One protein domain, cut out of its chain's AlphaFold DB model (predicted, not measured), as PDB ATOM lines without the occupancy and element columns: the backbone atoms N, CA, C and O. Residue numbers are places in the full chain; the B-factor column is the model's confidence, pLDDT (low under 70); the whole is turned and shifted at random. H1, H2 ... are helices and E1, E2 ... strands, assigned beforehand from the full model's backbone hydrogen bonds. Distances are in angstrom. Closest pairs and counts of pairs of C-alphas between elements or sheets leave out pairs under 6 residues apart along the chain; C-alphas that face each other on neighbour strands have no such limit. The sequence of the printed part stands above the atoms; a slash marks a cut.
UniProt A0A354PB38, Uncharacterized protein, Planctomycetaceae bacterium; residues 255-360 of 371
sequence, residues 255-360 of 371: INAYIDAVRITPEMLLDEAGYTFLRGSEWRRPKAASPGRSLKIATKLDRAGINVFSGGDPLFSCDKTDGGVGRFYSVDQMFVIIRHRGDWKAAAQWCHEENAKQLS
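This is residues 255 to 360 of the 371 residues of an uncharacterized protein of Planctomycetaceae bacterium (UniProt A0A354PB38). A strongly twisted sheet of five strands has two helices, H2 and H3, packed side by side on one face, while H1 and the long H4 make a helical pair at one end of the domain, away from the sheet. H3 joins the two parts, touching each of the other helices. The printed part has 106 residues, with four named helices and five named strands in the order H1 H2 E1 E2 E3 E4 E5 H3 H4; the class is mixed, helices and strands. The antiparallel sheet, in the order E1 E2 E3 E4 E5, is a meander, each strand the antiparallel neighbour of the one before. The whole is compact, with a radius of gyration of the C-alphas of 14.4 A, yet elongated, spanning 48 by 27 by 25 A.

E3, residues 295 to 300, and E4, residues 303 to 308, form a hairpin, with N 298 and O 305 at 3.0 A and N 307 and O 296 at 2.8 A. E2, residues 282 to 284, forms a hairpin with E3, with N 283 and O 295 at 3.0 A. Edge strand E1, residues 276 to 279, forms one with E2, with N 276 and O 284 at 2.9 A. Edge strand E5, residues 328 to 330, forms one with E4, with N 306 and O 329 at 2.9 A. These N and O pairs are within hydrogen-bond range. H2, residues 266 to 272, and H3, residues 331 to 340, are on the same face of the sheet. They touch at a shallow tilt of 17 degrees, the same way, the closest C-alphas being those of Pro 266 and Val 331, 5.8 A. H4, residues 344 to 360, touches H3 with residues 344 to 347 alone, about perpendicular at 81 degrees; the closest C-alphas are those of His 340 and Ala 347, 5.8 A. H1, residues 255 to 261, touches H4, the C-alphas of Ile 255 and Cys 351 being closest at 5.5 A. In H1, H2, H3 and H4 every O i to N i+4 pair is within hydrogen-bond range.

H1 begins at C-alpha 255, (-15.143, -34.772, -40.791). E3 measures 14.7 A from first to last C-alpha, E4 15.6 A and H3 13.2 A. H4 measures 24.4 A and ends at C-alpha 360, (-3.205, -37.030, -27.513).

The C-alphas farthest apart are those of Asp 322 and Ser 360, 50.3 A. The printed part has no cut. The link from E4 to E5, residues 309 to 327, is long. Mean pLDDT of the printed part is 87.7; residues 319 to 325 are under 70.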
ATOM      1  N   ILE A 255     -13.807 -34.187 -40.916       85.62
ATOM      2  CA  ILE A 255     -15.143 -34.772 -40.791       85.62
ATOM      3  C   ILE A 255     -15.139 -36.283 -41.065       85.62
ATOM      4  O   ILE A 255     -15.619 -37.037 -40.225       85.62
ATOM      5  N   ASN A 256     -14.599 -36.764 -42.192       86.94
ATOM      6  CA  ASN A 256     -14.576 -38.207 -42.470       86.94
ATOM      7  C   ASN A 256     -13.655 -38.962 -41.512       86.94
ATOM      8  O   ASN A 256     -14.060 -40.000 -41.017       86.94
ATOM      9  N   ALA A 257     -12.467 -38.436 -41.220       81.19
ATOM     10  CA  ALA A 257     -11.529 -39.011 -40.265       81.19
ATOM     11  C   ALA A 257     -12.186 -39.166 -38.891       81.19
ATOM     12  O   ALA A 257     -12.110 -40.238 -38.299       81.19
ATOM     13  N   TYR A 258     -12.917 -38.143 -38.437       85.50
ATOM     14  CA  TYR A 258     -13.688 -38.224 -37.202       85.50
ATOM     15  C   TYR A 258     -14.809 -39.268 -37.305       85.50
ATOM     16  O   TYR A 258     -14.896 -40.156 -36.462       85.50
ATOM     17  N   ILE A 259     -15.641 -39.204 -38.355       86.69
ATOM     18  CA  ILE A 259     -16.735 -40.160 -38.605       86.69
ATOM     19  C   ILE A 259     -16.230 -41.601 -38.595       86.69
ATOM     20  O   ILE A 259     -16.858 -42.453 -37.972       86.69
ATOM     21  N   ASP A 260     -15.112 -41.869 -39.261       82.06
ATOM     22  CA  ASP A 260     -14.547 -43.203 -39.399       82.06
ATOM     23  C   ASP A 260     -13.908 -43.655 -38.067       82.06
ATOM     24  O   ASP A 260     -14.136 -44.786 -37.632       82.06
ATOM     25  N   ALA A 261     -13.201 -42.761 -37.358       80.25
ATOM     26  CA  ALA A 261     -12.604 -43.038 -36.048       80.25
ATOM     27  C   ALA A 261     -13.653 -43.391 -34.981       80.25
ATOM     28  O   ALA A 261     -13.468 -44.337 -34.216       80.25
ATOM     29  N   VAL A 262     -14.784 -42.675 -34.960       85.19
ATOM     30  CA  VAL A 262     -15.883 -42.918 -34.007       85.19
ATOM     31  C   VAL A 262     -17.021 -43.770 -34.579       85.19
ATOM     32  O   VAL A 262     -18.038 -43.963 -33.913       85.19
ATOM     33  N   ARG A 263     -16.846 -44.308 -35.793       87.75
ATOM     34  CA  ARG A 263     -17.771 -45.219 -36.492       87.75
ATOM     35  C   ARG A 263     -19.214 -44.704 -36.589       87.75
ATOM     36  O   ARG A 263     -20.160 -45.454 -36.361       87.75
ATOM     37  N   ILE A 264     -19.392 -43.430 -36.937       90.88
ATOM     38  CA  ILE A 264     -20.726 -42.837 -37.121       90.88
ATOM     39  C   ILE A 264     -21.417 -43.458 -38.340       90.88
ATOM     40  O   ILE A 264     -20.866 -43.461 -39.442       90.88
ATOM     41  N   THR A 265     -22.656 -43.919 -38.156       96.12
ATOM     42  CA  THR A 265     -23.504 -44.452 -39.234       96.12
ATOM     43  C   THR A 265     -24.690 -43.524 -39.544       96.12
ATOM     44  O   THR A 265     -25.050 -42.682 -38.713       96.12
ATOM     45  N   PRO A 266     -25.334 -43.656 -40.723       97.50
ATOM     46  CA  PRO A 266     -26.564 -42.928 -41.029       97.50
ATOM     47  C   PRO A 266     -27.682 -43.151 -40.002       97.50
ATOM     48  O   PRO A 266     -28.362 -42.196 -39.652       97.50
ATOM     49  N   GLU A 267     -27.854 -44.373 -39.490       97.94
ATOM     50  CA  GLU A 267     -28.848 -44.717 -38.461       97.94
ATOM     51  C   GLU A 267     -28.654 -43.877 -37.196       97.94
ATOM     52  O   GLU A 267     -29.603 -43.264 -36.721       97.94
ATOM     53  N   MET A 268     -27.413 -43.780 -36.705       97.25
ATOM     54  CA  MET A 268     -27.094 -43.005 -35.501       97.25
ATOM     55  C   MET A 268     -27.472 -41.532 -35.659       97.25
ATOM     56  O   MET A 268     -28.038 -40.927 -34.751       97.25
ATOM     57  N   LEU A 269     -27.168 -40.955 -36.824       97.50
ATOM     58  CA  LEU A 269     -27.500 -39.567 -37.135       97.50
ATOM     59  C   LEU A 269     -29.020 -39.365 -37.273       97.50
ATOM     60  O   LEU A 269     -29.552 -38.346 -36.841       97.50
ATOM     61  N   LEU A 270     -29.735 -40.333 -37.848       97.31
ATOM     62  CA  LEU A 270     -31.192 -40.284 -37.988       97.31
ATOM     63  C   LEU A 270     -31.910 -40.388 -36.638       97.31
ATOM     64  O   LEU A 270     -32.832 -39.607 -36.394       97.31
ATOM     65  N   ASP A 271     -31.470 -41.290 -35.761       97.31
ATOM     66  CA  ASP A 271     -31.976 -41.401 -34.389       97.31
ATOM     67  C   ASP A 271     -31.734 -40.101 -33.606       97.31
ATOM     68  O   ASP A 271     -32.653 -39.574 -32.978       97.31
ATOM     69  N   GLU A 272     -30.528 -39.524 -33.710       96.62
ATOM     70  CA  GLU A 272     -30.174 -38.230 -33.103       96.62
ATOM     71  C   GLU A 272     -31.092 -37.094 -33.587       96.62
ATOM     72  O   GLU A 272     -31.511 -36.242 -32.803       96.62
ATOM     73  N   ALA A 273     -31.463 -37.113 -34.868       96.31
ATOM     74  CA  ALA A 273     -32.381 -36.151 -35.469       96.31
ATOM     75  C   ALA A 273     -33.877 -36.471 -35.234       96.31
ATOM     76  O   ALA A 273     -34.748 -35.757 -35.737       96.31
ATOM     77  N   GLY A 274     -34.198 -37.526 -34.474       96.88
ATOM     78  CA  GLY A 274     -35.563 -37.895 -34.086       96.88
ATOM     79  C   GLY A 274     -36.374 -38.615 -35.168       96.88
ATOM     80  O   GLY A 274     -37.609 -38.641 -35.101       96.88
ATOM     81  N   TYR A 275     -35.720 -39.169 -36.188       96.88
ATOM     82  CA  TYR A 275     -36.395 -39.987 -37.194       96.88
ATOM     83  C   TYR A 275     -36.845 -41.312 -36.576       96.88
ATOM     84  O   TYR A 275     -36.226 -41.845 -35.664       96.88
ATOM     85  N   THR A 276     -37.948 -41.865 -37.075       97.00
ATOM     86  CA  THR A 276     -38.452 -43.171 -36.632       97.00
ATOM     87  C   THR A 276     -38.068 -44.243 -37.641       97.00
ATOM     88  O   THR A 276     -38.456 -44.152 -38.812       97.00
ATOM     89  N   PHE A 277     -37.360 -45.276 -37.190       97.06
ATOM     90  CA  PHE A 277     -37.143 -46.489 -37.970       97.06
ATOM     91  C   PHE A 277     -38.478 -47.170 -38.299       97.06
ATOM     92  O   PHE A 277     -39.329 -47.338 -37.425       97.06
ATOM     93  N   LEU A 278     -38.674 -47.564 -39.559       95.25
ATOM     94  CA  LEU A 278     -39.861 -48.310 -39.980       95.25
ATOM     95  C   LEU A 278     -39.522 -49.788 -40.187       95.25
ATOM     96  O   LEU A 278     -39.964 -50.647 -39.429       95.25
ATOM     97  N   ARG A 279     -38.767 -50.091 -41.247       94.94
ATOM     98  CA  ARG A 279     -38.378 -51.455 -41.632       94.94
ATOM     99  C   ARG A 279     -37.213 -51.436 -42.612       94.94
ATOM    100  O   ARG A 279     -37.135 -50.558 -43.470       94.94
ATOM    101  N   GLY A 280     -36.357 -52.453 -42.556       94.94
ATOM    102  CA  GLY A 280     -35.226 -52.595 -43.473       94.94
ATOM    103  C   GLY A 280     -34.287 -51.390 -43.401       94.94
ATOM    104  O   GLY A 280     -33.570 -51.231 -42.430       94.94
ATOM    105  N   SER A 281     -34.308 -50.544 -44.428       94.44
ATOM    106  CA  SER A 281     -33.541 -49.288 -44.501       94.44
ATOM    107  C   SER A 281     -34.441 -48.051 -44.553       94.44
ATOM    108  O   SER A 281     -33.961 -46.965 -44.857       94.44
ATOM    109  N   GLU A 282     -35.746 -48.201 -44.318       95.56
ATOM    110  CA  GLU A 282     -36.746 -47.137 -44.423       95.56
ATOM    111  C   GLU A 282     -36.928 -46.402 -43.093       95.56
ATOM    112  O   GLU A 282     -37.151 -47.023 -42.052       95.56
ATOM    113  N   TRP A 283     -36.915 -45.073 -43.164       97.06
ATOM    114  CA  TRP A 283     -37.066 -44.189 -42.014       97.06
ATOM    115  C   TRP A 283     -38.104 -43.110 -42.289       97.06
ATOM    116  O   TRP A 283     -38.329 -42.699 -43.434       97.06
ATOM    117  N   ARG A 284     -38.734 -42.628 -41.221       94.88
ATOM    118  CA  ARG A 284     -39.763 -41.589 -41.258       94.88
ATOM    119  C   ARG A 284     -39.296 -40.347 -40.518       94.88
ATOM    120  O   ARG A 284     -38.804 -40.453 -39.398       94.88
ATOM    121  N   ARG A 285     -39.501 -39.176 -41.124       93.81
ATOM    122  CA  ARG A 285     -39.156 -37.896 -40.497       93.81
ATOM    123  C   ARG A 285     -40.025 -37.589 -39.272       93.81
ATOM    124  O   ARG A 285     -41.184 -38.026 -39.229       93.81
ATOM    125  N   PRO A 286     -39.525 -36.784 -38.321       93.50
ATOM    126  CA  PRO A 286     -40.336 -36.274 -37.224       93.50
ATOM    127  C   PRO A 286     -41.588 -35.553 -37.737       93.50
ATOM    128  O   PRO A 286     -41.535 -34.821 -38.726       93.50
ATOM    129  N   LYS A 287     -42.721 -35.732 -37.046       90.12
ATOM    130  CA  LYS A 287     -43.996 -35.040 -37.335       90.12
ATOM    131  C   LYS A 287     -44.545 -35.269 -38.757       90.12
ATOM    132  O   LYS A 287     -45.329 -34.463 -39.255       90.12
ATOM    133  N   ALA A 288     -44.154 -36.354 -39.429       87.81
ATOM    134  CA  ALA A 288     -44.739 -36.718 -40.714       87.81
ATOM    135  C   ALA A 288     -46.252 -36.974 -40.577       87.81
ATOM    136  O   ALA A 288     -46.673 -37.765 -39.739       87.81
ATOM    137  N   ALA A 289     -47.060 -36.333 -41.429       85.81
ATOM    138  CA  ALA A 289     -48.513 -36.544 -41.464       85.81
ATOM    139  C   ALA A 289     -48.902 -37.927 -42.020       85.81
ATOM    140  O   ALA A 289     -49.950 -38.465 -41.682       85.81
ATOM    141  N   SER A 290     -48.051 -38.504 -42.875       86.00
ATOM    142  CA  SER A 290     -48.239 -39.838 -43.449       86.00
ATOM    143  C   SER A 290     -47.411 -40.876 -42.686       86.00
ATOM    144  O   SER A 290     -46.264 -40.591 -42.327       86.00
ATOM    145  N   PRO A 291     -47.930 -42.103 -42.483       87.12
ATOM    146  CA  PRO A 291     -47.173 -43.185 -41.861       87.12
ATOM    147  C   PRO A 291     -46.058 -43.745 -42.761       87.12
ATOM    148  O   PRO A 291     -45.275 -44.569 -42.294       87.12
ATOM    149  N   GLY A 292     -45.984 -43.324 -44.028       88.44
ATOM    150  CA  GLY A 292     -45.004 -43.806 -44.996       88.44
ATOM    151  C   GLY A 292     -43.564 -43.355 -44.728       88.44
ATOM    152  O   GLY A 292     -43.290 -42.455 -43.933       88.44
ATOM    153  N   ARG A 293     -42.626 -43.986 -45.445       91.88
ATOM    154  CA  ARG A 293     -41.201 -43.630 -45.416       91.88
ATOM    155  C   ARG A 293     -40.971 -42.208 -45.934       91.88
ATOM    156  O   ARG A 293     -41.616 -41.774 -46.884       91.88
ATOM    157  N   SER A 294     -40.012 -41.510 -45.342       91.06
ATOM    158  CA  SER A 294     -39.531 -40.198 -45.802       91.06
ATOM    159  C   SER A 294     -38.174 -40.307 -46.491       91.06
ATOM    160  O   SER A 294     -37.909 -39.581 -47.448       91.06
ATOM    161  N   LEU A 295     -37.338 -41.240 -46.035       93.81
ATOM    162  CA  LEU A 295     -36.006 -41.497 -46.568       93.81
ATOM    163  C   LEU A 295     -35.644 -42.983 -46.460       93.81
ATOM    164  O   LEU A 295     -36.322 -43.758 -45.775       93.81
ATOM    165  N   LYS A 296     -34.585 -43.379 -47.165       95.62
ATOM    166  CA  LYS A 296     -34.029 -44.735 -47.120       95.62
ATOM    167  C   LYS A 296     -32.508 -44.686 -47.063       95.62
ATOM    168  O   LYS A 296     -31.908 -43.936 -47.828       95.62
ATOM    169  N   ILE A 297     -31.898 -45.521 -46.230       96.06
ATOM    170  CA  ILE A 297     -30.443 -45.708 -46.214       96.06
ATOM    171  C   ILE A 297     -29.991 -46.313 -47.544       96.06
ATOM    172  O   ILE A 297     -30.615 -47.236 -48.077       96.06
ATOM    173  N   ALA A 298     -28.924 -45.751 -48.100       94.25
ATOM    174  CA  ALA A 298     -28.359 -46.151 -49.378       94.25
ATOM    175  C   ALA A 298     -26.841 -45.945 -49.387       94.25
ATOM    176  O   ALA A 298     -26.302 -45.164 -48.607       94.25
ATOM    177  N   THR A 299     -26.172 -46.611 -50.323       89.44
ATOM    178  CA  THR A 299     -24.739 -46.438 -50.574       89.44
ATOM    179  C   THR A 299     -24.552 -45.928 -51.992       89.44
ATOM    180  O   THR A 299     -25.152 -46.461 -52.929       89.44
ATOM    181  N   LYS A 300     -23.727 -44.895 -52.163       84.88
ATOM    182  CA  LYS A 300     -23.346 -44.362 -53.474       84.88
ATOM    183  C   LYS A 300     -21.841 -44.135 -53.478       84.88
ATOM    184  O   LYS A 300     -21.338 -43.457 -52.590       84.88
ATOM    185  N   LEU A 301     -21.146 -44.698 -54.472       80.62
ATOM    186  CA  LEU A 301     -19.680 -44.634 -54.577       80.62
ATOM    187  C   LEU A 301     -18.993 -45.080 -53.270       80.62
ATOM    188  O   LEU A 301     -18.174 -44.355 -52.717       80.62
ATOM    189  N   ASP A 302     -19.421 -46.227 -52.734       80.06
ATOM    190  CA  ASP A 302     -18.910 -46.831 -51.491       80.06
ATOM    191  C   ASP A 302     -19.034 -45.971 -50.219       80.06
ATOM    192  O   ASP A 302     -18.488 -46.316 -49.171       80.06
ATOM    193  N   ARG A 303     -19.813 -44.881 -50.255       81.31
ATOM    194  CA  ARG A 303     -20.142 -44.082 -49.070       81.31
ATOM    195  C   ARG A 303     -21.590 -44.306 -48.651       81.31
ATOM    196  O   ARG A 303     -22.512 -44.151 -49.455       81.31
ATOM    197  N   ALA A 304     -21.781 -44.668 -47.383       92.75
ATOM    198  CA  ALA A 304     -23.100 -44.774 -46.770       92.75
ATOM    199  C   ALA A 304     -23.766 -43.392 -46.664       92.75
ATOM    200  O   ALA A 304     -23.092 -42.366 -46.526       92.75
ATOM    201  N   GLY A 305     -25.092 -43.367 -46.729       96.38
ATOM    202  CA  GLY A 305     -25.885 -42.149 -46.697       96.38
ATOM    203  C   GLY A 305     -27.380 -42.437 -46.781       96.38
ATOM    204  O   GLY A 305     -27.837 -43.536 -46.456       96.38
ATOM    205  N   ILE A 306     -28.148 -41.453 -47.242       96.12
ATOM    206  CA  ILE A 306     -29.604 -41.541 -47.390       96.12
ATOM    207  C   ILE A 306     -30.060 -41.038 -48.758       96.12
ATOM    208  O   ILE A 306     -29.505 -40.091 -49.305       96.12
ATOM    209  N   ASN A 307     -31.119 -41.644 -49.290       94.44
ATOM    210  CA  ASN A 307     -31.946 -41.061 -50.342       94.44
ATOM    211  C   ASN A 307     -33.215 -40.492 -49.713       94.44
ATOM    212  O   ASN A 307     -33.917 -41.202 -48.987       94.44
ATOM    213  N   VAL A 308     -33.524 -39.237 -50.014       92.38
ATOM    214  CA  VAL A 308     -34.698 -38.534 -49.481       92.38
ATOM    215  C   VAL A 308     -35.819 -38.568 -50.510       92.38
ATOM    216  O   VAL A 308     -35.571 -38.310 -51.679       92.38
ATOM    217  N   PHE A 309     -37.047 -38.888 -50.100       87.00
ATOM    218  CA  PHE A 309     -38.193 -39.059 -51.011       87.00
ATOM    219  C   PHE A 309     -39.311 -38.037 -50.784       87.00
ATOM    220  O   PHE A 309     -40.353 -38.110 -51.432       87.00
ATOM    221  N   SER A 310     -39.155 -37.112 -49.835       79.88
ATOM    222  CA  SER A 310     -40.225 -36.185 -49.479       79.88
ATOM    223  C   SER A 310     -39.727 -34.753 -49.351       79.88
ATOM    224  O   SER A 310     -38.912 -34.458 -48.487       79.88
ATOM    225  N   GLY A 311     -40.283 -33.849 -50.166       77.44
ATOM    226  CA  GLY A 311     -39.918 -32.426 -50.189       77.44
ATOM    227  C   GLY A 311     -40.280 -31.622 -48.937       77.44
ATOM    228  O   GLY A 311     -39.797 -30.511 -48.781       77.44
ATOM    229  N   GLY A 312     -41.097 -32.171 -48.031       81.56
ATOM    230  CA  GLY A 312     -41.428 -31.532 -46.748       81.56
ATOM    231  C   GLY A 312     -40.493 -31.908 -45.594       81.56
ATOM    232  O   GLY A 312     -40.906 -31.815 -44.439       81.56
ATOM    233  N   ASP A 313     -39.317 -32.469 -45.877       86.19
ATOM    234  CA  ASP A 313     -38.357 -32.836 -44.838       86.19
ATOM    235  C   ASP A 313     -37.614 -31.586 -44.326       86.19
ATOM    236  O   ASP A 313     -37.139 -30.789 -45.136       86.19
ATOM    237  N   PRO A 314     -37.565 -31.362 -42.997       86.81
ATOM    238  CA  PRO A 314     -37.031 -30.126 -42.430       86.81
ATOM    239  C   PRO A 314     -35.500 -30.034 -42.465       86.81
ATOM    240  O   PRO A 314     -34.975 -28.938 -42.288       86.81
ATOM    241  N   LEU A 315     -34.789 -31.153 -42.641       91.31
ATOM    242  CA  LEU A 315     -33.324 -31.198 -42.609       91.31
ATOM    243  C   LEU A 315     -32.724 -31.505 -43.977       91.31
ATOM    244  O   LEU A 315     -31.660 -30.985 -44.309       91.31
ATOM    245  N   PHE A 316     -33.401 -32.317 -44.785       92.50
ATOM    246  CA  PHE A 316     -32.876 -32.761 -46.067       92.50
ATOM    247  C   PHE A 316     -33.823 -32.399 -47.204       92.50
ATOM    248  O   PHE A 316     -34.896 -32.979 -47.350       92.50
ATOM    249  N   SER A 317     -33.421 -31.467 -48.068       85.38
ATOM    250  CA  SER A 317     -34.252 -31.098 -49.212       85.38
ATOM    251  C   SER A 317     -34.358 -32.245 -50.221       85.38
ATOM    252  O   SER A 317     -33.409 -33.007 -50.440       85.38
ATOM    253  N   CYS A 318     -35.515 -32.341 -50.872       81.50
ATOM    254  CA  CYS A 318     -35.742 -33.211 -52.017       81.50
ATOM    255  C   CYS A 318     -36.047 -32.336 -53.232       81.50
ATOM    256  O   CYS A 318     -36.994 -31.556 -53.199       81.50
ATOM    257  N   ASP A 319     -35.272 -32.492 -54.304       66.31
ATOM    258  CA  ASP A 319     -35.407 -31.665 -55.512       66.31
ATOM    259  C   ASP A 319     -36.589 -32.098 -56.403       66.31
ATOM    260  O   ASP A 319     -36.880 -31.463 -57.414       66.31
ATOM    261  N   LYS A 320     -37.281 -33.189 -56.044       63.88
ATOM    262  CA  LYS A 320     -38.397 -33.763 -56.804       63.88
ATOM    263  C   LYS A 320     -39.692 -33.771 -55.996       63.88
ATOM    264  O   LYS A 320     -39.709 -34.206 -54.843       63.88
ATOM    265  N   THR A 321     -40.779 -33.320 -56.620       56.97
ATOM    266  CA  THR A 321     -42.143 -33.292 -56.059       56.97
ATOM    267  C   THR A 321     -42.981 -34.517 -56.438       56.97
ATOM    268  O   THR A 321     -44.053 -34.717 -55.874       56.97
ATOM    269  N   ASP A 322     -42.493 -35.354 -57.357       56.22
ATOM    270  CA  ASP A 322     -43.211 -36.476 -57.981       56.22
ATOM    271  C   ASP A 322     -43.089 -37.818 -57.229       56.22
ATOM    272  O   ASP A 322     -43.629 -38.831 -57.671       56.22
ATOM    273  N   GLY A 323     -42.385 -37.850 -56.093       54.62
ATOM    274  CA  GLY A 323     -42.167 -39.075 -55.313       54.62
ATOM    275  C   GLY A 323     -41.135 -40.044 -55.910       54.62
ATOM    276  O   GLY A 323     -41.000 -41.165 -55.413       54.62
ATOM    277  N   GLY A 324     -40.391 -39.632 -56.945       64.56
ATOM    278  CA  GLY A 324     -39.241 -40.373 -57.462       64.56
ATOM    279  C   GLY A 324     -38.082 -40.470 -56.458       64.56
ATOM    280  O   GLY A 324     -38.104 -39.871 -55.382       64.56
ATOM    281  N   VAL A 325     -37.034 -41.235 -56.803       63.09
ATOM    282  CA  VAL A 325     -35.786 -41.263 -56.013       63.09
ATOM    283  C   VAL A 325     -35.234 -39.839 -55.947       63.09
ATOM    284  O   VAL A 325     -34.851 -39.282 -56.980       63.09
ATOM    285  N   GLY A 326     -35.263 -39.238 -54.757       70.62
ATOM    286  CA  GLY A 326     -34.787 -37.876 -54.557       70.62
ATOM    287  C   GLY A 326     -33.287 -37.811 -54.295       70.62
ATOM    288  O   GLY A 326     -32.517 -38.673 -54.721       70.62
ATOM    289  N   ARG A 327     -32.857 -36.727 -53.651       88.31
ATOM    290  CA  ARG A 327     -31.444 -36.367 -53.498       88.31
ATOM    291  C   ARG A 327     -30.727 -37.316 -52.533       88.31
ATOM    292  O   ARG A 327     -31.257 -37.647 -51.469       88.31
ATOM    293  N   PHE A 328     -29.524 -37.740 -52.921       92.62
ATOM    294  CA  PHE A 328     -28.626 -38.505 -52.059       92.62
ATOM    295  C   PHE A 328     -27.833 -37.558 -51.155       92.62
ATOM    296  O   PHE A 328     -27.282 -36.573 -51.654       92.62
ATOM    297  N   TYR A 329     -27.738 -37.897 -49.871       94.25
ATOM    298  CA  TYR A 329     -26.865 -37.243 -48.899       94.25
ATOM    299  C   TYR A 329     -25.906 -38.270 -48.305       94.25
ATOM    300  O   TYR A 329     -26.357 -39.264 -47.736       94.25
ATOM    301  N   SER A 330     -24.598 -38.048 -48.430       95.25
ATOM    302  CA  SER A 330     -23.586 -38.887 -47.779       95.25
ATOM    303  C   SER A 330     -23.606 -38.708 -46.256       95.25
ATOM    304  O   SER A 330     -24.091 -37.700 -45.741       95.25
ATOM    305  N   VAL A 331     -23.051 -39.669 -45.514       95.00
ATOM    306  CA  VAL A 331     -22.960 -39.609 -44.042       95.00
ATOM    307  C   VAL A 331     -22.226 -38.357 -43.532       95.00
ATOM    308  O   VAL A 331     -22.595 -37.813 -42.498       95.00
ATOM    309  N   ASP A 332     -21.243 -37.840 -44.273       94.31
ATOM    310  CA  ASP A 332     -20.567 -36.569 -43.979       94.31
ATOM    311  C   ASP A 332     -21.500 -35.362 -44.164       94.31
ATOM    312  O   ASP A 332     -21.575 -34.510 -43.282       94.31
ATOM    313  N   GLN A 333     -22.300 -35.323 -45.233       94.62
ATOM    314  CA  GLN A 333     -23.324 -34.288 -45.402       94.62
ATOM    315  C   GLN A 333     -24.383 -34.357 -44.293       94.62
ATOM    316  O   GLN A 333     -24.773 -33.323 -43.753       94.62
ATOM    317  N   MET A 334     -24.819 -35.566 -43.918       97.25
ATOM    318  CA  MET A 334     -25.750 -35.773 -42.804       97.25
ATOM    319  C   MET A 334     -25.174 -35.257 -41.485       97.25
ATOM    320  O   MET A 334     -25.858 -34.533 -40.766       97.25
ATOM    321  N   PHE A 335     -23.914 -35.585 -41.193       96.75
ATOM    322  CA  PHE A 335     -23.212 -35.136 -39.995       96.75
ATOM    323  C   PHE A 335     -23.195 -33.607 -39.901       96.75
ATOM    324  O   PHE A 335     -23.570 -33.041 -38.874       96.75
ATOM    325  N   VAL A 336     -22.833 -32.927 -40.993       94.00
ATOM    326  CA  VAL A 336     -22.767 -31.461 -41.034       94.00
ATOM    327  C   VAL A 336     -24.150 -30.827 -40.884       94.00
ATOM    328  O   VAL A 336     -24.302 -29.852 -40.150       94.00
ATOM    329  N   ILE A 337     -25.177 -31.379 -41.533       95.50
ATOM    330  CA  ILE A 337     -26.551 -30.867 -41.436       95.50
ATOM    331  C   ILE A 337     -27.093 -31.016 -40.010       95.50
ATOM    332  O   ILE A 337     -27.599 -30.047 -39.446       95.50
ATOM    333  N   ILE A 338     -26.963 -32.203 -39.417       95.94
ATOM    334  CA  ILE A 338     -27.582 -32.520 -38.124       95.94
ATOM    335  C   ILE A 338     -26.839 -31.839 -36.973       95.94
ATOM    336  O   ILE A 338     -27.466 -31.178 -36.147       95.94
ATOM    337  N   ARG A 339     -25.507 -31.944 -36.930       96.81
ATOM    338  CA  ARG A 339     -24.715 -31.469 -35.782       96.81
ATOM    339  C   ARG A 339     -24.242 -30.031 -35.912       96.81
ATOM    340  O   ARG A 339     -24.038 -29.360 -34.906       96.81
ATOM    341  N   HIS A 340     -24.106 -29.543 -37.142       94.81
ATOM    342  CA  HIS A 340     -23.539 -28.224 -37.427       94.81
ATOM    343  C   HIS A 340     -24.455 -27.349 -38.289       94.81
ATOM    344  O   HIS A 340     -24.022 -26.316 -38.792       94.81
ATOM    345  N   ARG A 341     -25.734 -27.723 -38.447       94.19
ATOM    346  CA  ARG A 341     -26.757 -26.937 -39.165       94.19
ATOM    347  C   ARG A 341     -26.348 -26.552 -40.593       94.19
ATOM    348  O   ARG A 341     -26.731 -25.495 -41.085       94.19
ATOM    349  N   GLY A 342     -25.563 -27.403 -41.250       88.56
ATOM    350  CA  GLY A 342     -25.075 -27.167 -42.610       88.56
ATOM    351  C   GLY A 342     -23.782 -26.346 -42.698       88.56
ATOM    352  O   GLY A 342     -23.278 -26.158 -43.805       88.56
ATOM    353  N   ASP A 343     -23.218 -25.880 -41.578       87.06
ATOM    354  CA  ASP A 343     -21.961 -25.126 -41.565       87.06
ATOM    355  C   ASP A 343     -20.748 -26.065 -41.658       87.06
ATOM    356  O   ASP A 343     -20.255 -26.620 -40.671       87.06
ATOM    357  N   TRP A 344     -20.251 -26.228 -42.884       86.62
ATOM    358  CA  TRP A 344     -19.085 -27.055 -43.191       86.62
ATOM    359  C   TRP A 344     -17.802 -26.572 -42.525       86.62
ATOM    360  O   TRP A 344     -16.966 -27.395 -42.151       86.62
ATOM    361  N   LYS A 345     -17.630 -25.255 -42.373       81.62
ATOM    362  CA  LYS A 345     -16.409 -24.694 -41.792       81.62
ATOM    363  C   LYS A 345     -16.380 -24.964 -40.293       81.62
ATOM    364  O   LYS A 345     -15.365 -25.440 -39.787       81.62
ATOM    365  N   ALA A 346     -17.502 -24.731 -39.611       84.12
ATOM    366  CA  ALA A 346     -17.643 -25.045 -38.194       84.12
ATOM    367  C   ALA A 346     -17.482 -26.550 -37.927       84.12
ATOM    368  O   ALA A 346     -16.777 -26.931 -36.993       84.12
ATOM    369  N   ALA A 347     -18.074 -27.407 -38.768       89.56
ATOM    370  CA  ALA A 347     -17.930 -28.858 -38.655       89.56
ATOM    371  C   ALA A 347     -16.475 -29.319 -38.825       89.56
ATOM    372  O   ALA A 347     -15.970 -30.096 -38.019       89.56
ATOM    373  N   ALA A 348     -15.783 -28.820 -39.853       86.25
ATOM    374  CA  ALA A 348     -14.392 -29.173 -40.108       86.25
ATOM    375  C   ALA A 348     -13.468 -28.729 -38.967       86.25
ATOM    376  O   ALA A 348     -12.633 -29.520 -38.529       86.25
ATOM    377  N   GLN A 349     -13.651 -27.505 -38.459       85.56
ATOM    378  CA  GLN A 349     -12.886 -26.994 -37.322       85.56
ATOM    379  C   GLN A 349     -13.114 -27.849 -36.067       85.56
ATOM    380  O   GLN A 349     -12.151 -28.301 -35.453       85.56
ATOM    381  N   TRP A 350     -14.375 -28.138 -35.734       91.56
ATOM    382  CA  TRP A 350     -14.715 -28.967 -34.578       91.56
ATOM    383  C   TRP A 350     -14.121 -30.379 -34.685       91.56
ATOM    384  O   TRP A 350     -13.489 -30.861 -33.748       91.56
ATOM    385  N   CYS A 351     -14.247 -31.034 -35.844       88.94
ATOM    386  CA  CYS A 351     -13.677 -32.366 -36.052       88.94
ATOM    387  C   CYS A 351     -12.147 -32.370 -35.978       88.94
ATOM    388  O   CYS A 351     -11.564 -33.338 -35.497       88.94
ATOM    389  N   HIS A 352     -11.487 -31.307 -36.440       84.25
ATOM    390  CA  HIS A 352     -10.038 -31.177 -36.324       84.25
ATOM    391  C   HIS A 352      -9.599 -31.125 -34.852       84.25
ATOM    392  O   HIS A 352      -8.707 -31.869 -34.444       84.25
ATOM    393  N   GLU A 353     -10.284 -30.319 -34.036       86.88
ATOM    394  CA  GLU A 353     -10.039 -30.228 -32.593       86.88
ATOM    395  C   GLU A 353     -10.292 -31.567 -31.877       86.88
ATOM    396  O   GLU A 353      -9.503 -31.975 -31.023       86.88
ATOM    397  N   GLU A 354     -11.359 -32.287 -32.232       88.81
ATOM    398  CA  GLU A 354     -11.667 -33.594 -31.639       88.81
ATOM    399  C   GLU A 354     -10.680 -34.690 -32.049       88.81
ATOM    400  O   GLU A 354     -10.231 -35.462 -31.199       88.81
ATOM    401  N   ASN A 355     -10.273 -34.737 -33.318       80.62
ATOM    402  CA  ASN A 355      -9.259 -35.685 -33.780       80.62
ATOM    403  C   ASN A 355      -7.919 -35.451 -33.058       80.62
ATOM    404  O   ASN A 355      -7.286 -36.407 -32.608       80.62
ATOM    405  N   ALA A 356      -7.525 -34.189 -32.850       80.38
ATOM    406  CA  ALA A 356      -6.323 -33.848 -32.088       80.38
ATOM    407  C   ALA A 356      -6.400 -34.315 -30.617       80.38
ATOM    408  O   ALA A 356      -5.418 -34.821 -30.065       80.38
ATOM    409  N   LYS A 357      -7.577 -34.213 -29.980       83.88
ATOM    410  CA  LYS A 357      -7.813 -34.735 -28.618       83.88
ATOM    411  C   LYS A 357      -7.753 -36.263 -28.550       83.88
ATOM    412  O   LYS A 357      -7.364 -36.811 -27.520       83.88
ATOM    413  N   GLN A 358      -8.166 -36.965 -29.601       72.81
ATOM    414  CA  GLN A 358      -8.096 -38.428 -29.640       72.81
ATOM    415  C   GLN A 358      -6.655 -38.918 -29.798       72.81
ATOM    416  O   GLN A 358      -6.245 -39.841 -29.093       72.81
ATOM    417  N   LEU A 359      -5.863 -38.252 -30.642       71.25
ATOM    418  CA  LEU A 359      -4.444 -38.563 -30.822       71.25
ATOM    419  C   LEU A 359      -3.646 -38.362 -29.527       71.25
ATOM    420  O   LEU A 359      -2.870 -39.235 -29.146       71.25
ATOM    421  N   SER A 360      -3.892 -37.275 -28.790       70.62
ATOM    422  CA  SER A 360      -3.205 -37.030 -27.513       70.62
ATOM    423  C   SER A 360      -3.559 -38.048 -26.420       70.62
ATOM    424  O   SER A 360      -2.720 -38.354 -25.575       70.62
TER     425      SER A 360